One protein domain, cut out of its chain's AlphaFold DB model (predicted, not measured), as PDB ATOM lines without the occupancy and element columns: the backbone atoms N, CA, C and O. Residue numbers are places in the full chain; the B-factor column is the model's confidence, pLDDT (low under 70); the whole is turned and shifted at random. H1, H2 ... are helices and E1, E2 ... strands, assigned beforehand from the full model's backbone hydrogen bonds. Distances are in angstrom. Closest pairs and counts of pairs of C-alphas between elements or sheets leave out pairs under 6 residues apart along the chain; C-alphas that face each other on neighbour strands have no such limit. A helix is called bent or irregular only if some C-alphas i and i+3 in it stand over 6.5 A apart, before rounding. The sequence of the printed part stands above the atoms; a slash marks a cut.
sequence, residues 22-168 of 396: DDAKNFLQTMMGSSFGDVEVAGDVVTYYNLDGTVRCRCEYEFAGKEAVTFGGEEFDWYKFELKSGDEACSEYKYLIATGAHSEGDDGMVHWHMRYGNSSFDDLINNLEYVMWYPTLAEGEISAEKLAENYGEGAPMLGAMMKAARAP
ATOM      1  N   ASP A  22      19.103 -31.488 -53.391       73.56
ATOM      2  CA  ASP A  22      17.873 -30.917 -52.861       73.56
ATOM      3  C   ASP A  22      17.000 -31.973 -52.148       73.56
ATOM      4  O   ASP A  22      16.276 -31.616 -51.223       73.56
ATOM      5  N   ASP A  23      17.120 -33.267 -52.474       75.75
ATOM      6  CA  ASP A  23      16.421 -34.337 -51.744       75.75
ATOM      7  C   ASP A  23      16.988 -34.499 -50.330       75.75
ATOM      8  O   ASP A  23      16.230 -34.597 -49.366       75.75
ATOM      9  N   ALA A  24      18.316 -34.440 -50.183       76.56
ATOM     10  CA  ALA A  24      18.970 -34.455 -48.873       76.56
ATOM     11  C   ALA A  24      18.597 -33.225 -48.034       76.56
ATOM     12  O   ALA A  24      18.345 -33.334 -46.831       76.56
ATOM     13  N   LYS A  25      18.502 -32.054 -48.673       77.31
ATOM     14  CA  LYS A  25      18.050 -30.822 -48.022       77.31
ATOM     15  C   LYS A  25      16.603 -30.935 -47.545       77.31
ATOM     16  O   LYS A  25      16.326 -30.625 -46.390       77.31
ATOM     17  N   ASN A  26      15.702 -31.394 -48.409       77.88
ATOM     18  CA  ASN A  26      14.287 -31.563 -48.086       77.88
ATOM     19  C   ASN A  26      14.083 -32.614 -46.987       77.88
ATOM     20  O   ASN A  26      13.285 -32.406 -46.072       77.88
ATOM     21  N   PHE A  27      14.845 -33.708 -47.031       81.19
ATOM     22  CA  PHE A  27      14.837 -34.735 -45.995       81.19
ATOM     23  C   PHE A  27      15.239 -34.169 -44.631       81.19
ATOM     24  O   PHE A  27      14.491 -34.315 -43.669       81.19
ATOM     25  N   LEU A  28      16.367 -33.455 -44.552       79.69
ATOM     26  CA  LEU A  28      16.828 -32.834 -43.309       79.69
ATOM     27  C   LEU A  28      15.860 -31.762 -42.794       79.69
ATOM     28  O   LEU A  28      15.619 -31.683 -41.592       79.69
ATOM     29  N   GLN A  29      15.268 -30.967 -43.689       82.06
ATOM     30  CA  GLN A  29      14.239 -29.988 -43.326       82.06
ATOM     31  C   GLN A  29      12.974 -30.649 -42.777       82.06
ATOM     32  O   GLN A  29      12.378 -30.125 -41.844       82.06
ATOM     33  N   THR A  30      12.574 -31.792 -43.331       83.25
ATOM     34  CA  THR A  30      11.410 -32.551 -42.856       83.25
ATOM     35  C   THR A  30      11.708 -33.220 -41.520       83.25
ATOM     36  O   THR A  30      10.906 -33.139 -40.597       83.25
ATOM     37  N   MET A  31      12.885 -33.836 -41.398       84.62
ATOM     38  CA  MET A  31      13.324 -34.503 -40.180       84.62
ATOM     39  C   MET A  31      13.418 -33.520 -39.017       84.62
ATOM     40  O   MET A  31      12.836 -33.771 -37.971       84.62
ATOM     41  N   MET A  32      14.099 -32.390 -39.197       83.81
ATOM     42  CA  MET A  32      14.375 -31.450 -38.105       83.81
ATOM     43  C   MET A  32      13.347 -30.323 -37.977       83.81
ATOM     44  O   MET A  32      13.428 -29.526 -37.045       83.81
ATOM     45  N   GLY A  33      12.421 -30.212 -38.929       84.50
ATOM     46  CA  GLY A  33      11.510 -29.082 -39.026       84.50
ATOM     47  C   GLY A  33      10.670 -28.908 -37.768       84.50
ATOM     48  O   GLY A  33      10.002 -29.835 -37.316       84.50
ATOM     49  N   SER A  34      10.661 -27.694 -37.232       86.00
ATOM     50  CA  SER A  34       9.831 -27.295 -36.101       86.00
ATOM     51  C   SER A  34       9.007 -26.054 -36.455       86.00
ATOM     52  O   SER A  34       9.322 -25.280 -37.361       86.00
ATOM     53  N   SER A  35       7.907 -25.862 -35.731       84.88
ATOM     54  CA  SER A  35       7.041 -24.680 -35.828       84.88
ATOM     55  C   SER A  35       7.526 -23.512 -34.958       84.88
ATOM     56  O   SER A  35       6.880 -22.459 -34.939       84.88
ATOM     57  N   PHE A  36       8.638 -23.692 -34.244       87.81
ATOM     58  CA  PHE A  36       9.248 -22.756 -33.301       87.81
ATOM     59  C   PHE A  36      10.724 -22.510 -33.670       87.81
ATOM     60  O   PHE A  36      11.289 -23.233 -34.482       87.81
ATOM     61  N   GLY A  37      11.326 -21.459 -33.112       87.88
ATOM     62  CA  GLY A  37      12.758 -21.172 -33.225       87.88
ATOM     63  C   GLY A  37      13.549 -21.942 -32.177       87.88
ATOM     64  O   GLY A  37      13.700 -23.155 -32.279       87.88
ATOM     65  N   ASP A  38      14.010 -21.236 -31.151       88.94
ATOM     66  CA  ASP A  38      14.727 -21.847 -30.035       88.94
ATOM     67  C   ASP A  38      13.771 -22.393 -28.964       88.94
ATOM     68  O   ASP A  38      12.571 -22.079 -28.934       88.94
ATOM     69  N   VAL A  39      14.334 -23.172 -28.039       90.38
ATOM     70  CA  VAL A  39      13.694 -23.526 -26.770       90.38
ATOM     71  C   VAL A  39      14.626 -23.226 -25.602       90.38
ATOM     72  O   VAL A  39      15.832 -23.444 -25.680       90.38
ATOM     73  N   GLU A  40      14.057 -22.765 -24.494       90.56
ATOM     74  CA  GLU A  40      14.745 -22.671 -23.204       90.56
ATOM     75  C   GLU A  40      14.060 -23.619 -22.219       90.56
ATOM     76  O   GLU A  40      12.845 -23.548 -22.033       90.56
ATOM     77  N   VAL A  41      14.833 -24.489 -21.567       88.62
ATOM     78  CA  VAL A  41      14.329 -25.400 -20.533       88.62
ATOM     79  C   VAL A  41      14.830 -24.933 -19.170       88.62
ATOM     80  O   VAL A  41      16.034 -24.897 -18.918       88.62
ATOM     81  N   ALA A  42      13.903 -24.588 -18.277       87.44
ATOM     82  CA  ALA A  42      14.195 -24.127 -16.925       87.44
ATOM     83  C   ALA A  42      13.302 -24.858 -15.911       87.44
ATOM     84  O   ALA A  42      12.138 -24.507 -15.706       87.44
ATOM     85  N   GLY A  43      13.859 -25.879 -15.255       88.50
ATOM     86  CA  GLY A  43      13.087 -26.763 -14.377       88.50
ATOM     87  C   GLY A  43      12.004 -27.498 -15.165       88.50
ATOM     88  O   GLY A  43      12.301 -28.111 -16.184       88.50
ATOM     89  N   ASP A  44      10.755 -27.387 -14.714       90.56
ATOM     90  CA  ASP A  44       9.596 -28.021 -15.358       90.56
ATOM     91  C   ASP A  44       8.994 -27.169 -16.493       90.56
ATOM     92  O   ASP A  44       7.930 -27.498 -17.011       90.56
ATOM     93  N   VAL A  45       9.623 -26.047 -16.863       90.69
ATOM     94  CA  VAL A  45       9.095 -25.107 -17.863       90.69
ATOM     95  C   VAL A  45       9.938 -25.133 -19.132       90.69
ATOM     96  O   VAL A  45      11.149 -24.921 -19.083       90.69
ATOM     97  N   VAL A  46       9.275 -25.301 -20.275       92.69
ATOM     98  CA  VAL A  46       9.844 -25.102 -21.612       92.69
ATOM     99  C   VAL A  46       9.304 -23.795 -22.188       92.69
ATOM    100  O   VAL A  46       8.096 -23.619 -22.343       92.69
ATOM    101  N   THR A  47      10.191 -22.860 -22.507       92.94
ATOM    102  CA  THR A  47       9.857 -21.646 -23.256       92.94
ATOM    103  C   THR A  47      10.127 -21.894 -24.729       92.94
ATOM    104  O   THR A  47      11.269 -22.132 -25.104       92.94
ATOM    105  N   TYR A  48       9.092 -21.800 -25.560       91.44
ATOM    106  CA  TYR A  48       9.227 -21.852 -27.014       91.44
ATOM    107  C   TYR A  48       9.378 -20.439 -27.562       91.44
ATOM    108  O   TYR A  48       8.627 -19.536 -27.172       91.44
ATOM    109  N   TYR A  49      10.297 -20.249 -28.501       90.69
ATOM    110  CA  TYR A  49      10.483 -18.987 -29.210       90.69
ATOM    111  C   TYR A  49       9.912 -19.071 -30.626       90.69
ATOM    112  O   TYR A  49       9.771 -20.141 -31.209       90.69
ATOM    113  N   ASN A  50       9.548 -17.935 -31.204       89.19
ATOM    114  CA  ASN A  50       9.308 -17.822 -32.636       89.19
ATOM    115  C   ASN A  50      10.651 -17.768 -33.381       89.19
ATOM    116  O   ASN A  50      11.696 -17.513 -32.787       89.19
ATOM    117  N   LEU A  51      10.616 -17.942 -34.705       84.62
ATOM    118  CA  LEU A  51      11.807 -17.857 -35.563       84.62
ATOM    119  C   LEU A  51      12.498 -16.479 -35.529       84.62
ATOM    120  O   LEU A  51      13.648 -16.358 -35.932       84.62
ATOM    121  N   ASP A  52      11.800 -15.436 -35.074       88.44
ATOM    122  CA  ASP A  52      12.349 -14.088 -34.888       88.44
ATOM    123  C   ASP A  52      12.942 -13.851 -33.483       88.44
ATOM    124  O   ASP A  52      13.341 -12.729 -33.167       88.44
ATOM    125  N   GLY A  53      12.986 -14.886 -32.635       86.81
ATOM    126  CA  GLY A  53      13.514 -14.831 -31.269       86.81
ATOM    127  C   GLY A  53      12.545 -14.259 -30.229       86.81
ATOM    128  O   GLY A  53      12.907 -14.110 -29.062       86.81
ATOM    129  N   THR A  54      11.306 -13.926 -30.600       93.56
ATOM    130  CA  THR A  54      10.283 -13.520 -29.625       93.56
ATOM    131  C   THR A  54       9.717 -14.726 -28.876       93.56
ATOM    132  O   THR A  54       9.631 -15.821 -29.424       93.56
ATOM    133  N   VAL A  55       9.305 -14.553 -27.616       92.94
ATOM    134  CA  VAL A  55       8.677 -15.640 -26.844       92.94
ATOM    135  C   VAL A  55       7.329 -16.001 -27.471       92.94
ATOM    136  O   VAL A  55       6.450 -15.147 -27.581       92.94
ATOM    137  N   ARG A  56       7.161 -17.274 -27.839       90.69
ATOM    138  CA  ARG A  56       5.909 -17.834 -28.355       90.69
ATOM    139  C   ARG A  56       4.979 -18.246 -27.219       90.69
ATOM    140  O   ARG A  56       3.837 -17.804 -27.180       90.69
ATOM    141  N   CYS A  57       5.462 -19.082 -26.302       93.44
ATOM    142  CA  CYS A  57       4.715 -19.532 -25.124       93.44
ATOM    143  C   CYS A  57       5.657 -20.122 -24.061       93.44
ATOM    144  O   CYS A  57       6.831 -20.378 -24.335       93.44
ATOM    145  N   ARG A  58       5.146 -20.303 -22.836       93.12
ATOM    146  CA  ARG A  58       5.862 -20.925 -21.713       93.12
ATOM    147  C   ARG A  58       5.025 -22.059 -21.149       93.12
ATOM    148  O   ARG A  58       3.964 -21.815 -20.583       93.12
ATOM    149  N   CYS A  59       5.513 -23.276 -21.301       93.31
ATOM    150  CA  CYS A  59       4.754 -24.486 -21.061       93.31
ATOM    151  C   CYS A  59       5.337 -25.226 -19.859       93.31
ATOM    152  O   CYS A  59       6.486 -25.655 -19.900       93.31
ATOM    153  N   GLU A  60       4.564 -25.337 -18.778       94.00
ATOM    154  CA  GLU A  60       4.941 -26.135 -17.608       94.00
ATOM    155  C   GLU A  60       4.490 -27.585 -17.803       94.00
ATOM    156  O   GLU A  60       3.327 -27.829 -18.122       94.00
ATOM    157  N   TYR A  61       5.384 -28.542 -17.592       94.38
ATOM    158  CA  TYR A  61       5.138 -29.957 -17.844       94.38
ATOM    159  C   TYR A  61       5.163 -30.803 -16.570       94.38
ATOM    160  O   TYR A  61       5.804 -30.479 -15.572       94.38
ATOM    161  N   GLU A  62       4.459 -31.929 -16.620       94.56
ATOM    162  CA  GLU A  62       4.570 -33.031 -15.671       94.56
ATOM    163  C   GLU A  62       5.150 -34.259 -16.379       94.56
ATOM    164  O   GLU A  62       4.747 -34.607 -17.492       94.56
ATOM    165  N   PHE A  63       6.114 -34.919 -15.739       95.12
ATOM    166  CA  PHE A  63       6.703 -36.146 -16.265       95.12
ATOM    167  C   PHE A  63       5.691 -37.297 -16.209       95.12
ATOM    168  O   PHE A  63       5.207 -37.668 -15.141       95.12
ATOM    169  N   ALA A  64       5.424 -37.902 -17.362       94.25
ATOM    170  CA  ALA A  64       4.423 -38.946 -17.565       94.25
ATOM    171  C   ALA A  64       5.045 -40.341 -17.791       94.25
ATOM    172  O   ALA A  64       4.388 -41.261 -18.284       94.25
ATOM    173  N   GLY A  65       6.321 -40.517 -17.434       95.00
ATOM    174  CA  GLY A  65       7.052 -41.773 -17.589       95.00
ATOM    175  C   GLY A  65       7.896 -41.824 -18.861       95.00
ATOM    176  O   GLY A  65       8.115 -40.819 -19.528       95.00
ATOM    177  N   LYS A  66       8.393 -43.014 -19.191       94.94
ATOM    178  CA  LYS A  66       9.196 -43.249 -20.393       94.94
ATOM    179  C   LYS A  66       8.721 -44.478 -21.155       94.94
ATOM    180  O   LYS A  66       8.009 -45.309 -20.591       94.94
ATOM    181  N   GLU A  67       9.108 -44.572 -22.416       94.44
ATOM    182  CA  GLU A  67       8.772 -45.676 -23.308       94.44
ATOM    183  C   GLU A  67       9.986 -46.055 -24.149       94.44
ATOM    184  O   GLU A  67      10.525 -45.211 -24.858       94.44
ATOM    185  N   ALA A  68      10.424 -47.309 -24.035       92.69
ATOM    186  CA  ALA A  68      11.536 -47.826 -24.816       92.69
ATOM    187  C   ALA A  68      11.050 -48.177 -26.224       92.69
ATOM    188  O   ALA A  68      10.035 -48.860 -26.380       92.69
ATOM    189  N   VAL A  69      11.783 -47.726 -27.234       87.38
ATOM    190  CA  VAL A  69      11.508 -48.005 -28.642       87.38
ATOM    191  C   VAL A  69      12.781 -48.453 -29.345       87.38
ATOM    192  O   VAL A  69      13.888 -48.096 -28.947       87.38
ATOM    193  N   THR A  70      12.611 -49.231 -30.411       82.38
ATOM    194  CA  THR A  70      13.709 -49.653 -31.278       82.38
ATOM    195  C   THR A  70      13.609 -48.923 -32.608       82.38
ATOM    196  O   THR A  70      12.587 -49.009 -33.289       82.38
ATOM    197  N   PHE A  71      14.676 -48.243 -33.011       71.94
ATOM    198  CA  PHE A  71      14.788 -47.609 -34.322       71.94
ATOM    199  C   PHE A  71      16.123 -47.991 -34.951       71.94
ATOM    200  O   PHE A  71      17.162 -47.909 -34.308       71.94
ATOM    201  N   GLY A  72      16.111 -48.458 -36.201       65.62
ATOM    202  CA  GLY A  72      17.348 -48.856 -36.887       65.62
ATOM    203  C   GLY A  72      18.122 -50.004 -36.215       65.62
ATOM    204  O   GLY A  72      19.278 -50.220 -36.552       65.62
ATOM    205  N   GLY A  73      17.495 -50.744 -35.292       70.06
ATOM    206  CA  GLY A  73      18.144 -51.790 -34.492       70.06
ATOM    207  C   GLY A  73      18.751 -51.303 -33.171       70.06
ATOM    208  O   GLY A  73      19.238 -52.132 -32.407       70.06
ATOM    209  N   GLU A  74      18.681 -50.004 -32.876       74.00
ATOM    210  CA  GLU A  74      19.129 -49.417 -31.612       74.00
ATOM    211  C   GLU A  74      17.942 -49.102 -30.702       74.00
ATOM    212  O   GLU A  74      16.870 -48.700 -31.161       74.00
ATOM    213  N   GLU A  75      18.127 -49.313 -29.400       84.75
ATOM    214  CA  GLU A  75      17.116 -49.030 -28.385       84.75
ATOM    215  C   GLU A  75      17.353 -47.658 -27.760       84.75
ATOM    216  O   GLU A  75      18.461 -47.341 -27.326       84.75
ATOM    217  N   PHE A  76      16.290 -46.868 -27.644       85.69
ATOM    218  CA  PHE A  76      16.314 -45.626 -26.882       85.69
ATOM    219  C   PHE A  76      14.979 -45.379 -26.175       85.69
ATOM    220  O   PHE A  76      13.957 -45.991 -26.485       85.69
ATOM    221  N   ASP A  77      14.996 -44.475 -25.196       92.12
ATOM    222  CA  ASP A  77      13.815 -44.098 -24.425       92.12
ATOM    223  C   ASP A  77      13.218 -42.777 -24.936       92.12
ATOM    224  O   ASP A  77      13.903 -41.752 -24.987       92.12
ATOM    225  N   TRP A  78      11.908 -42.774 -25.190       95.44
ATOM    226  CA  TRP A  78      11.096 -41.560 -25.217       95.44
ATOM    227  C   TRP A  78      10.658 -41.195 -23.798       95.44
ATOM    228  O   TRP A  78       9.863 -41.905 -23.180       95.44
ATOM    229  N   TYR A  79      11.133 -40.066 -23.280       95.88
ATOM    230  CA  TYR A  79      10.660 -39.464 -22.034       95.88
ATOM    231  C   TYR A  79       9.411 -38.636 -22.317       95.88
ATOM    232  O   TYR A  79       9.431 -37.757 -23.174       95.88
ATOM    233  N   LYS A  80       8.320 -38.926 -21.608       97.75
ATOM    234  CA  LYS A  80       6.990 -38.365 -21.852       97.75
ATOM    235  C   LYS A  80       6.699 -37.229 -20.883       97.75
ATOM    236  O   LYS A  80       6.881 -37.377 -19.675       97.75
ATOM    237  N   PHE A  81       6.193 -36.124 -21.408       96.19
ATOM    238  CA  PHE A  81       5.851 -34.921 -20.662       96.19
ATOM    239  C   PHE A  81       4.471 -34.426 -21.094       96.19
ATOM    240  O   PHE A  81       4.215 -34.230 -22.284       96.19
ATOM    241  N   GLU A  82       3.565 -34.240 -20.136       95.38
ATOM    242  CA  GLU A  82       2.229 -33.691 -20.388       95.38
ATOM    243  C   GLU A  82       2.130 -32.276 -19.825       95.38
ATOM    244  O   GLU A  82       2.559 -32.004 -18.704       95.38
ATOM    245  N   LEU A  83       1.588 -31.360 -20.623       95.00
ATOM    246  CA  LEU A  83       1.382 -29.974 -20.235       95.00
ATOM    247  C   LEU A  83       0.469 -29.906 -19.006       95.00
ATOM    248  O   LEU A  83      -0.685 -30.343 -19.050       95.00
ATOM    249  N   LYS A  84       0.940 -29.266 -17.935       89.50
ATOM    250  CA  LYS A  84       0.083 -28.888 -16.813       89.50
ATOM    251  C   LYS A  84      -0.910 -27.845 -17.319       89.50
ATOM    252  O   LYS A  84      -0.540 -26.760 -17.761       89.50
ATOM    253  N   SER A  85      -2.188 -28.211 -17.314       67.38
ATOM    254  CA  SER A  85      -3.270 -27.421 -17.907       67.38
ATOM    255  C   SER A  85      -3.254 -25.966 -17.420       67.38
ATOM    256  O   SER A  85      -3.402 -25.732 -16.218       67.38
ATOM    257  N   GLY A  86      -3.134 -24.993 -18.332       65.56
ATOM    258  CA  GLY A  86      -3.209 -23.582 -17.938       65.56
ATOM    259  C   GLY A  86      -3.008 -22.519 -19.020       65.56
ATOM    260  O   GLY A  86      -3.559 -21.433 -18.861       65.56
ATOM    261  N   ASP A  87      -2.286 -22.797 -20.110       69.81
ATOM    262  CA  ASP A  87      -2.022 -21.797 -21.159       69.81
ATOM    263  C   ASP A  87      -2.525 -22.270 -22.533       69.81
ATOM    264  O   ASP A  87      -2.019 -23.244 -23.096       69.81
ATOM    265  N   GLU A  88      -3.529 -21.581 -23.086       79.88
ATOM    266  CA  GLU A  88      -4.053 -21.852 -24.433       79.88
ATOM    267  C   GLU A  88      -2.970 -21.698 -25.512       79.88
ATOM    268  O   GLU A  88      -3.014 -22.408 -26.521       79.88
ATOM    269  N   ALA A  89      -1.962 -20.845 -25.287       85.44
ATOM    270  CA  ALA A  89      -0.836 -20.673 -26.203       85.44
ATOM    271  C   ALA A  89       0.061 -21.921 -26.279       85.44
ATOM    272  O   ALA A  89       0.718 -22.137 -27.292       85.44
ATOM    273  N   CYS A  90       0.041 -22.774 -25.248       89.38
ATOM    274  CA  CYS A  90       0.761 -24.049 -25.213       89.38
ATOM    275  C   CYS A  90      -0.055 -25.230 -25.750       89.38
ATOM    276  O   CYS A  90       0.434 -26.357 -25.765       89.38
ATOM    277  N   SER A  91      -1.302 -25.013 -26.180       89.75
ATOM    278  CA  SER A  91      -2.211 -26.106 -26.554       89.75
ATOM    279  C   SER A  91      -1.716 -26.961 -27.727       89.75
ATOM    280  O   SER A  91      -2.089 -28.129 -27.809       89.75
ATOM    281  N   GLU A  92      -0.867 -26.421 -28.609       91.00
ATOM    282  CA  GLU A  92      -0.216 -27.182 -29.690       91.00
ATOM    283  C   GLU A  92       0.904 -28.112 -29.183       91.00
ATOM    284  O   GLU A  92       1.212 -29.101 -29.842       91.00
ATOM    285  N   TYR A  93       1.449 -27.847 -27.992       92.62
ATOM    286  CA  TYR A  93       2.537 -28.589 -27.345       92.62
ATOM    287  C   TYR A  93       2.042 -29.422 -26.153       92.62
ATOM    288  O   TYR A  93       2.791 -29.669 -25.208       92.62
ATOM    289  N   LYS A  94       0.760 -29.814 -26.145       94.38
ATOM    290  CA  LYS A  94       0.135 -30.488 -24.997       94.38
ATOM    291  C   LYS A  94       0.910 -31.736 -24.558       94.38
ATOM    292  O   LYS A  94       1.095 -31.945 -23.363       94.38
ATOM    293  N   TYR A  95       1.333 -32.554 -25.512       95.56
ATOM    294  CA  TYR A  95       2.188 -33.707 -25.278       95.56
ATOM    295  C   TYR A  95       3.549 -33.437 -25.898       95.56
ATOM    296  O   TYR A  95       3.641 -32.994 -27.043       95.56
ATOM    297  N   LEU A  96       4.587 -33.730 -25.129       94.81
ATOM    298  CA  LEU A  96       5.979 -33.647 -25.526       94.81
ATOM    299  C   LEU A  96       6.630 -34.995 -25.228       94.81
ATOM    300  O   LEU A  96       6.508 -35.519 -24.121       94.81
ATOM    301  N   ILE A  97       7.333 -35.550 -26.208       96.31
ATOM    302  CA  ILE A  97       8.278 -36.641 -25.986       96.31
ATOM    303  C   ILE A  97       9.676 -36.181 -26.368       96.31
ATOM    304  O   ILE A  97       9.842 -35.463 -27.354       96.31
ATOM    305  N   ALA A  98      10.669 -36.569 -25.580       94.81
ATOM    306  CA  ALA A  98      12.058 -36.185 -25.790       94.81
ATOM    307  C   ALA A  98      12.995 -37.366 -25.545       94.81
ATOM    308  O   ALA A  98      12.697 -38.231 -24.722       94.81
ATOM    309  N   THR A  99      14.127 -37.400 -26.239       92.31
ATOM    310  CA  THR A  99      15.233 -38.297 -25.890       92.31
ATOM    311  C   THR A  99      16.022 -37.727 -24.709       92.31
ATOM    312  O   THR A  99      15.870 -36.563 -24.337       92.31
ATOM    313  N   GLY A 100      16.923 -38.528 -24.135       88.19
ATOM    314  CA  GLY A 100      18.004 -37.968 -23.321       88.19
ATOM    315  C   GLY A 100      18.945 -37.105 -24.172       88.19
ATOM    316  O   GLY A 100      19.066 -37.323 -25.383       88.19
ATOM    317  N   ALA A 101      19.622 -36.145 -23.539       87.69
ATOM    318  CA  ALA A 101      20.740 -35.449 -24.170       87.69
ATOM    319  C   ALA A 101      21.903 -36.427 -24.381       87.69
ATOM    320  O   ALA A 101      22.273 -37.160 -23.460       87.69
ATOM    321  N   HIS A 102      22.450 -36.449 -25.589       84.75
ATOM    322  CA  HIS A 102      23.501 -37.363 -26.020       84.75
ATOM    323  C   HIS A 102      24.448 -36.667 -27.003       84.75
ATOM    324  O   HIS A 102      24.219 -35.529 -27.411       84.75
ATOM    325  N   SER A 103      25.547 -37.339 -27.325       81.50
ATOM    326  CA  SER A 103      26.525 -36.910 -28.317       81.50
ATOM    327  C   SER A 103      26.962 -38.124 -29.126       81.50
ATOM    328  O   SER A 103      27.141 -39.206 -28.560       81.50
ATOM    329  N   GLU A 104      27.144 -37.932 -30.429       72.50
ATOM    330  CA  GLU A 104      27.711 -38.940 -31.316       72.50
ATOM    331  C   GLU A 104      29.241 -38.798 -31.310       72.50
ATOM    332  O   GLU A 104      29.796 -37.893 -31.930       72.50
ATOM    333  N   GLY A 105      29.926 -39.681 -30.576       67.44
ATOM    334  CA  GLY A 105      31.388 -39.669 -30.431       67.44
ATOM    335  C   GLY A 105      31.929 -38.746 -29.328       67.44
ATOM    336  O   GLY A 105      31.201 -37.971 -28.709       67.44
ATOM    337  N   ASP A 106      33.237 -38.846 -29.062       69.12
ATOM    338  CA  ASP A 106      33.890 -38.196 -27.909       69.12
ATOM    339  C   ASP A 106      33.906 -36.653 -27.992       69.12
ATOM    340  O   ASP A 106      33.896 -35.988 -26.957       69.12
ATOM    341  N   ASP A 107      33.887 -36.091 -29.207       72.19
ATOM    342  CA  ASP A 107      33.934 -34.642 -29.487       72.19
ATOM    343  C   ASP A 107      32.657 -34.113 -30.182       72.19
ATOM    344  O   ASP A 107      32.624 -32.977 -30.675       72.19
ATOM    345  N   GLY A 108      31.603 -34.935 -30.242       70.69
ATOM    346  CA  GLY A 108      30.348 -34.596 -30.904       70.69
ATOM    347  C   GLY A 108      29.553 -33.500 -30.186       70.69
ATOM    348  O   GLY A 108      29.708 -33.229 -28.990       70.69
ATOM    349  N   MET A 109      28.670 -32.850 -30.936       81.19
ATOM    350  CA  MET A 109      27.701 -31.889 -30.417       81.19
ATOM    351  C   MET A 109      26.726 -32.568 -29.451       81.19
ATOM    352  O   MET A 109      26.027 -33.504 -29.835       81.19
ATOM    353  N   VAL A 110      26.596 -32.037 -28.234       84.56
ATOM    354  CA  VAL A 110      25.541 -32.464 -27.307       84.56
ATOM    355  C   VAL A 110      24.189 -31.967 -27.814       84.56
ATOM    356  O   VAL A 110      23.987 -30.765 -28.013       84.56
ATOM    357  N   HIS A 111      23.262 -32.895 -28.026       87.88
ATOM    358  CA  HIS A 111      21.931 -32.612 -28.545       87.88
ATOM    359  C   HIS A 111      20.887 -33.609 -28.039       87.88
ATOM    360  O   HIS A 111      21.192 -34.594 -27.370       87.88
ATOM    361  N   TRP A 112      19.625 -33.316 -28.325       89.81
ATOM    362  CA  TRP A 112      18.489 -34.191 -28.059       89.81
ATOM    363  C   TRP A 112      17.423 -34.003 -29.137       89.81
ATOM    364  O   TRP A 112      17.396 -32.980 -29.829       89.81
ATOM    365  N   HIS A 113      16.541 -34.992 -29.265       92.06
ATOM    366  CA  HIS A 113      15.422 -34.949 -30.198       92.06
ATOM    367  C   HIS A 113      14.094 -34.859 -29.462       92.06
ATOM    368  O   HIS A 113      13.956 -35.362 -28.343       92.06
ATOM    369  N   MET A 114      13.096 -34.267 -30.115       91.81
ATOM    370  CA  MET A 114      11.750 -34.163 -29.561       91.81
ATOM    371  C   MET A 114      10.653 -34.344 -30.595       91.81
ATOM    372  O   MET A 114      10.824 -33.989 -31.753       91.81
ATOM    373  N   ARG A 115       9.482 -34.802 -30.152       94.88
ATOM    374  CA  ARG A 115       8.221 -34.682 -30.896       94.88
ATOM    375  C   ARG A 115       7.164 -34.074 -29.997       94.88
ATOM    376  O   ARG A 115       7.175 -34.276 -28.783       94.88
ATOM    377  N   TYR A 116       6.252 -33.325 -30.592       94.31
ATOM    378  CA  TYR A 116       5.237 -32.599 -29.846       94.31
ATOM    379  C   TYR A 116       3.925 -32.524 -30.616       94.31
ATOM    380  O   TYR A 116       3.896 -32.591 -31.843       94.31
ATOM    381  N   GLY A 117       2.827 -32.373 -29.885       94.00
ATOM    382  CA  GLY A 117       1.503 -32.264 -30.478       94.00
ATOM    383  C   GLY A 117       0.400 -32.244 -29.435       94.00
ATOM    384  O   GLY A 117       0.640 -32.156 -28.231       94.00
ATOM    385  N   ASN A 118      -0.844 -32.349 -29.897       93.62
ATOM    386  CA  ASN A 118      -2.025 -32.295 -29.034       93.62
ATOM    387  C   ASN A 118      -2.962 -33.501 -29.145       93.62
ATOM    388  O   ASN A 118      -4.059 -33.480 -28.586       93.62
ATOM    389  N   SER A 119      -2.511 -34.553 -29.824       92.50
ATOM    390  CA  SER A 119      -3.217 -35.816 -30.024       92.50
ATOM    391  C   SER A 119      -3.066 -36.753 -28.819       92.50
ATOM    392  O   SER A 119      -3.964 -36.820 -27.974       92.50
ATOM    393  N   SER A 120      -1.943 -37.464 -28.711       95.56
ATOM    394  CA  SER A 120      -1.607 -38.377 -27.610       95.56
ATOM    395  C   SER A 120      -0.124 -38.767 -27.651       95.56
ATOM    396  O   SER A 120       0.535 -38.602 -28.674       95.56
ATOM    397  N   PHE A 121       0.405 -39.335 -26.560       95.62
ATOM    398  CA  PHE A 121       1.745 -39.938 -26.578       95.62
ATOM    399  C   PHE A 121       1.860 -41.080 -27.592       95.62
ATOM    400  O   PHE A 121       2.862 -41.166 -28.288       95.62
ATOM    401  N   ASP A 122       0.826 -41.917 -27.694       94.25
ATOM    402  CA  ASP A 122       0.783 -43.030 -28.646       94.25
ATOM    403  C   ASP A 122       0.887 -42.542 -30.095       94.25
ATOM    404  O   ASP A 122       1.673 -43.076 -30.867       94.25
ATOM    405  N   ASP A 123       0.181 -41.465 -30.445       94.25
ATOM    406  CA  ASP A 123       0.263 -40.871 -31.778       94.25
ATOM    407  C   ASP A 123       1.670 -40.320 -32.052       94.25
ATOM    408  O   ASP A 123       2.254 -40.617 -33.089       94.25
ATOM    409  N   LEU A 124       2.281 -39.611 -31.095       93.50
ATOM    410  CA  LEU A 124       3.651 -39.103 -31.257       93.50
ATOM    411  C   LEU A 124       4.707 -40.214 -31.412       93.50
ATOM    412  O   LEU A 124       5.726 -39.998 -32.076       93.50
ATOM    413  N   ILE A 125       4.491 -41.383 -30.806       91.31
ATOM    414  CA  ILE A 125       5.443 -42.502 -30.812       91.31
ATOM    415  C   ILE A 125       5.224 -43.414 -32.026       91.31
ATOM    416  O   ILE A 125       6.186 -43.730 -32.728       91.31
ATOM    417  N   ASN A 126       3.975 -43.808 -32.286       87.62
ATOM    418  CA  ASN A 126       3.628 -44.924 -33.170       87.62
ATOM    419  C   ASN A 126       3.048 -44.504 -34.530       87.62
ATOM    420  O   ASN A 126       2.890 -45.353 -35.410       87.62
ATOM    421  N   ASN A 127       2.731 -43.223 -34.745       86.06
ATOM    422  CA  ASN A 127       2.247 -42.765 -36.046       86.06
ATOM    423  C   ASN A 127       3.374 -42.797 -37.091       86.06
ATOM    424  O   ASN A 127       4.426 -42.171 -36.930       86.06
ATOM    425  N   LEU A 128       3.126 -43.506 -38.194       81.50
ATOM    426  CA  LEU A 128       4.080 -43.666 -39.291       81.50
ATOM    427  C   LEU A 128       4.443 -42.335 -39.966       81.50
ATOM    428  O   LEU A 128       5.543 -42.219 -40.496       81.50
ATOM    429  N   GLU A 129       3.581 -41.317 -39.905       82.69
ATOM    430  CA  GLU A 129       3.893 -39.976 -40.424       82.69
ATOM    431  C   GLU A 129       5.005 -39.285 -39.622       82.69
ATOM    432  O   GLU A 129       5.741 -38.458 -40.160       82.69
ATOM    433  N   TYR A 130       5.171 -39.641 -38.346       84.69
ATOM    434  CA  TYR A 130       6.181 -39.053 -37.467       84.69
ATOM    435  C   TYR A 130       7.460 -39.880 -37.388       84.69
ATOM    436  O   TYR A 130       8.419 -39.438 -36.764       84.69
ATOM    437  N   VAL A 131       7.520 -41.049 -38.040       81.94
ATOM    438  CA  VAL A 131       8.639 -41.997 -37.911       81.94
ATOM    439  C   VAL A 131       9.998 -41.378 -38.252       81.94
ATOM    440  O   VAL A 131      10.993 -41.738 -37.629       81.94
ATOM    441  N   MET A 132      10.028 -40.413 -39.181       83.81
ATOM    442  CA  MET A 132      11.231 -39.681 -39.598       83.81
ATOM    443  C   MET A 132      11.303 -38.246 -39.061       83.81
ATOM    444  O   MET A 132      12.217 -37.515 -39.431       83.81
ATOM    445  N   TRP A 133      10.366 -37.831 -38.207       90.81
ATOM    446  CA  TRP A 133      10.336 -36.493 -37.625       90.81
ATOM    447  C   TRP A 133      11.094 -36.481 -36.289       90.81
ATOM    448  O   TRP A 133      10.647 -37.055 -35.295       90.81
ATOM    449  N   TYR A 134      12.262 -35.844 -36.291       88.12
ATOM    450  CA  TYR A 134      13.175 -35.673 -35.162       88.12
ATOM    451  C   TYR A 134      13.707 -34.228 -35.099       88.12
ATOM    452  O   TYR A 134      14.876 -33.991 -35.406       88.12
ATOM    453  N   PRO A 135      12.878 -33.238 -34.716       91.62
ATOM    454  CA  PRO A 135      13.354 -31.921 -34.311       91.62
ATOM    455  C   PRO A 135      14.543 -32.039 -33.357       91.62
ATOM    456  O   PRO A 135      14.427 -32.669 -32.305       91.62
ATOM    457  N   THR A 136      15.676 -31.454 -33.746       88.00
ATOM    458  CA  THR A 136      16.960 -31.588 -33.044       88.00
ATOM    459  C   THR A 136      17.339 -30.277 -32.388       88.00
ATOM    460  O   THR A 136      17.386 -29.235 -33.043       88.00
ATOM    461  N   LEU A 137      17.625 -30.339 -31.094       87.50
ATOM    462  CA  LEU A 137      17.956 -29.192 -30.262       87.50
ATOM    463  C   LEU A 137      19.367 -29.405 -29.711       87.50
ATOM    464  O   LEU A 137      19.635 -30.415 -29.059       87.50
ATOM    465  N   ALA A 138      20.265 -28.465 -29.988       85.19
ATOM    466  CA  ALA A 138      21.656 -28.524 -29.557       85.19
ATOM    467  C   ALA A 138      21.932 -27.563 -28.396       85.19
ATOM    468  O   ALA A 138      21.230 -26.567 -28.216       85.19
ATOM    469  N   GLU A 139      22.957 -27.863 -27.600       79.25
ATOM    470  CA  GLU A 139      23.364 -26.993 -26.498       79.25
ATOM    471  C   GLU A 139      24.046 -25.707 -27.004       79.25
ATOM    472  O   GLU A 139      25.057 -25.750 -27.705       79.25
ATOM    473  N   GLY A 140      23.531 -24.552 -26.571       75.69
ATOM    474  CA  GLY A 140      24.150 -23.242 -26.784       75.69
ATOM    475  C   GLY A 140      24.033 -22.690 -28.209       75.69
ATOM    476  O   GLY A 140      23.312 -23.206 -29.058       75.69
ATOM    477  N   GLU A 141      24.739 -21.585 -28.465       69.88
ATOM    478  CA  GLU A 141      24.832 -21.015 -29.810       69.88
ATOM    479  C   GLU A 141      25.767 -21.867 -30.675       69.88
ATOM    480  O   GLU A 141      26.960 -21.997 -30.387       69.88
ATOM    481  N   ILE A 142      25.235 -22.409 -31.768       72.12
ATOM    482  CA  ILE A 142      26.009 -23.158 -32.757       72.12
ATOM    483  C   ILE A 142      26.196 -22.342 -34.025       72.12
ATOM    484  O   ILE A 142      25.254 -21.778 -34.580       72.12
ATOM    485  N   SER A 143      27.437 -22.307 -34.510       75.88
ATOM    486  CA  SER A 143      27.738 -21.740 -35.820       75.88
ATOM    487  C   SER A 143      27.404 -22.742 -36.927       75.88
ATOM    488  O   SER A 143      27.482 -23.959 -36.736       75.88
ATOM    489  N   ALA A 144      27.076 -22.234 -38.117       76.81
ATOM    490  CA  ALA A 144      26.803 -23.078 -39.279       76.81
ATOM    491  C   ALA A 144      27.996 -23.991 -39.621       76.81
ATOM    492  O   ALA A 144      27.802 -25.119 -40.061       76.81
ATOM    493  N   GLU A 145      29.225 -23.527 -39.379       74.50
ATOM    494  CA  GLU A 145      30.454 -24.294 -39.591       74.50
ATOM    495  C   GLU A 145      30.560 -25.473 -38.623       74.50
ATOM    496  O   GLU A 145      30.863 -26.584 -39.057       74.50
ATOM    497  N   LYS A 146      30.269 -25.263 -37.331       73.31
ATOM    498  CA  LYS A 146      30.307 -26.347 -36.341       73.31
ATOM    499  C   LYS A 146      29.188 -27.358 -36.577       73.31
ATOM    500  O   LYS A 146      29.407 -28.557 -36.416       73.31
ATOM    501  N   LEU A 147      28.013 -26.893 -37.005       78.81
ATOM    502  CA  LEU A 147      26.921 -27.770 -37.417       78.81
ATOM    503  C   LEU A 147      27.331 -28.616 -38.634       78.81
ATOM    504  O   LEU A 147      27.194 -29.832 -38.609       78.81
ATOM    505  N   ALA A 148      27.895 -27.995 -39.672       78.69
ATOM    506  CA  ALA A 148      28.335 -28.702 -40.873       78.69
ATOM    507  C   ALA A 148      29.434 -29.742 -40.588       78.69
ATOM    508  O   ALA A 148      29.414 -30.810 -41.193       78.69
ATOM    509  N   GLU A 149      30.360 -29.456 -39.666       75.69
ATOM    510  CA  GLU A 149      31.389 -30.405 -39.217       75.69
ATOM    511  C   GLU A 149      30.760 -31.656 -38.581       75.69
ATOM    512  O   GLU A 149      31.010 -32.765 -39.050       75.69
ATOM    513  N   ASN A 150      29.865 -31.482 -37.601       71.62
ATOM    514  CA  ASN A 150      29.195 -32.597 -36.914       71.62
ATOM    515  C   ASN A 150      28.331 -33.442 -37.864       71.62
ATOM    516  O   ASN A 150      28.364 -34.671 -37.839       71.62
ATOM    517  N   TYR A 151      27.569 -32.793 -38.745       76.31
ATOM    518  CA  TYR A 151      26.729 -33.503 -39.712       76.31
ATOM    519  C   TYR A 151      27.542 -34.156 -40.836       76.31
ATOM    520  O   TYR A 151      27.071 -35.115 -41.446       76.31
ATOM    521  N   GLY A 152      28.762 -33.677 -41.099       75.50
ATOM    522  CA  GLY A 152      29.697 -34.323 -42.015       75.50
ATOM    523  C   GLY A 152      30.085 -35.727 -41.549       75.50
ATOM    524  O   GLY A 152      30.133 -36.644 -42.368       75.50
ATOM    525  N   GLU A 153      30.291 -35.911 -40.244       70.19
ATOM    526  CA  GLU A 153      30.610 -37.214 -39.644       70.19
ATOM    527  C   GLU A 153      29.395 -38.165 -39.651       70.19
ATOM    528  O   GLU A 153      29.532 -39.339 -39.995       70.19
ATOM    529  N   GLY A 154      28.187 -37.648 -39.386       71.06
ATOM    530  CA  GLY A 154      26.923 -38.405 -39.414       71.06
ATOM    531  C   GLY A 154      26.294 -38.614 -40.804       71.06
ATOM    532  O   GLY A 154      25.261 -39.280 -40.930       71.06
ATOM    533  N   ALA A 155      26.892 -38.069 -41.869       78.19
ATOM    534  CA  ALA A 155      26.321 -38.080 -43.219       78.19
ATOM    535  C   ALA A 155      25.982 -39.487 -43.768       78.19
ATOM    536  O   ALA A 155      24.924 -39.626 -44.393       78.19
ATOM    537  N   PRO A 156      26.792 -40.548 -43.544       76.25
ATOM    538  CA  PRO A 156      26.446 -41.897 -44.003       76.25
ATOM    539  C   PRO A 156      25.147 -42.432 -43.386       76.25
ATOM    540  O   PRO A 156      24.323 -43.013 -44.096       76.25
ATOM    541  N   MET A 157      24.937 -42.200 -42.086       75.56
ATOM    542  CA  MET A 157      23.728 -42.619 -41.372       75.56
ATOM    543  C   MET A 157      22.500 -41.858 -41.880       75.56
ATOM    544  O   MET A 157      21.490 -42.471 -42.225       75.56
ATOM    545  N   LEU A 158      22.606 -40.533 -42.014       78.94
ATOM    546  CA  LEU A 158      21.527 -39.691 -42.538       78.94
ATOM    547  C   LEU A 158      21.165 -40.060 -43.986       78.94
ATOM    548  O   LEU A 158      19.989 -40.083 -44.344       78.94
ATOM    549  N   GLY A 159      22.154 -40.430 -44.805       77.06
ATOM    550  CA  GLY A 159      21.928 -40.958 -46.151       77.06
ATOM    551  C   GLY A 159      21.186 -42.300 -46.156       77.06
ATOM    552  O   GLY A 159      20.289 -42.508 -46.977       77.06
ATOM    553  N   ALA A 160      21.507 -43.202 -45.223       76.00
ATOM    554  CA  ALA A 160      20.796 -44.471 -45.062       76.00
ATOM    555  C   ALA A 160      19.347 -44.262 -44.589       76.00
ATOM    556  O   ALA A 160      18.429 -44.867 -45.144       76.00
ATOM    557  N   MET A 161      19.131 -43.358 -43.633       74.62
ATOM    558  CA  MET A 161      17.803 -42.959 -43.164       74.62
ATOM    559  C   MET A 161      16.967 -42.315 -44.275       74.62
ATOM    560  O   MET A 161      15.804 -42.667 -44.442       74.62
ATOM    561  N   MET A 162      17.555 -41.429 -45.083       78.06
ATOM    562  CA  MET A 162      16.896 -40.835 -46.250       78.06
ATOM    563  C   MET A 162      16.484 -41.907 -47.269       78.06
ATOM    564  O   MET A 162      15.383 -41.867 -47.821       78.06
ATOM    565  N   LYS A 163      17.342 -42.912 -47.487       74.44
ATOM    566  CA  LYS A 163      17.025 -44.068 -48.333       74.44
ATOM    567  C   LYS A 163      15.877 -44.906 -47.770       74.44
ATOM    568  O   LYS A 163      15.011 -45.316 -48.537       74.44
ATOM    569  N   ALA A 164      15.854 -45.122 -46.456       70.25
ATOM    570  CA  ALA A 164      14.786 -45.843 -45.771       70.25
ATOM    571  C   ALA A 164      13.457 -45.068 -45.777       70.25
ATOM    572  O   ALA A 164      12.415 -45.665 -46.019       70.25
ATOM    573  N   ALA A 165      13.488 -43.742 -45.613       63.97
ATOM    574  CA  ALA A 165      12.310 -42.871 -45.678       63.97
ATOM    575  C   ALA A 165      11.652 -42.839 -47.069       63.97
ATOM    576  O   ALA A 165      10.464 -42.552 -47.188       63.97
ATOM    577  N   ARG A 166      12.419 -43.141 -48.126       64.44
ATOM    578  CA  ARG A 166      11.915 -43.300 -49.500       64.44
ATOM    579  C   ARG A 166      11.331 -44.700 -49.767       64.44
ATOM    580  O   ARG A 166      10.727 -44.902 -50.820       64.44
ATOM    581  N   ALA A 167      11.488 -45.669 -48.858       48.12
ATOM    582  CA  ALA A 167      10.813 -46.965 -48.958       48.12
ATOM    583  C   ALA A 167       9.310 -46.791 -48.630       48.12
ATOM    584  O   ALA A 167       8.967 -46.052 -47.711       48.12
ATOM    585  N   PRO A 168       8.388 -47.388 -49.404       48.41
ATOM    586  CA  PRO A 168       7.050 -46.828 -49.582       48.41
ATOM    587  C   PRO A 168       6.113 -47.014 -48.377       48.41
ATOM    588  O   PRO A 168       5.744 -48.136 -48.037       48.41
TER     589      PRO A 168
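What this domain is: This is residues 22 to 168 of the 396 residues of the protein "ZinT domain-containing protein" of Methanosaeta sp. SDB (UniProt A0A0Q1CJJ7). One strongly curled sheet of seven strands, like part of a barrel, wraps round the short helix H2, and a second short helix, H3, packs on the same face. At the opposite end of the longest axis from H2 lies H4, a helix bent into an L and off the sheet; H1 reaches the sheet with its residues 31 to 32. The printed part has 147 residues, with elements in the order H1 E1 E2 E3 E4 H2 E5 E6 H3 E7 H4, of mixed class. The sheet runs E1 E2 E3 E4 E5 E6 E7, antiparallel throughout. The whole is compact, with a radius of gyration of the C-alphas of 15.6 A and spans of 43 by 33 by 30 A.

How they stand to each other: The strongly twisted sheet runs from edge strand E1, residues 39 to 42, through E2, 45 to 49, E3, 55 to 71, E4, 74 to 83, E5, 95 to 98, and E6, 111 to 117, to edge strand E7, 136 to 138. E1 to E4 form a meander, each strand the antiparallel neighbour of the one before. Within hydrogen-bond range are N 40 and O 47 of E1 and E2, 2.9 A; N 46 and O 59 of E2 and E3, 2.8 A; N 64 and O 80 of E3 and E4, 2.8 A; N 81 and O 96 of E4 and E5, 2.8 A; N 97 and O 115 of E5 and E6, 2.9 A; and N 137 and O 112 of E6 and E7, 2.9 A. E3 bends by 95 degrees at residue 68; it pairs with E2 over residues 55 to 60 and with E4 over 61 to 71. The sheet curls round H2, residues 88 to 93; its closest C-alphas to E6 are those of Tyr 93 and Gly 117, 4.9 A. H2 is irregular, C-alphas 89 and 92 being 7.4 A apart. H3, residues 121 to 126, is on the same face at a height over the sheet of 7.3 A. H4, residues 144 to 165, was assigned as one helix by its hydrogen bonds but is bent, C-alphas 153 and 156 being 7.6 A apart; its arms H4a, 144 to 153, and H4b, 156 to 165, are about perpendicular at 82 degrees. H4b only just touches H1, residues 22 to 32, with 3 pairs of C-alphas within 8 A, the closest those of Met 162 and Phe 27, 6.4 A. Every O i to N i+4 pair is within hydrogen-bond range in H1, H3, H4a and H4b; H2 has 0 of 2, and 2 of 3 O i to N i+3 pairs.

Where its parts are: H1 begins at C-alpha 22 (17.873, -30.917, -52.861) and is 15.2 A long. E3 is 33.4 A long, E4 28.7 A and E6 20.5 A. H4b ends at C-alpha 165 (12.310, -42.871, -45.678).

The domain as a whole: The C-alphas farthest apart, those of Gly 86 and Pro 156, are 43.5 A apart. The printed part has no cut. The link from E5 to E6, residues 99 to 110, is long. The mean pLDDT of the printed part is 84.2; residues 72, 85 to 87, 105 to 106, 141 and 165 to 168 are under 70.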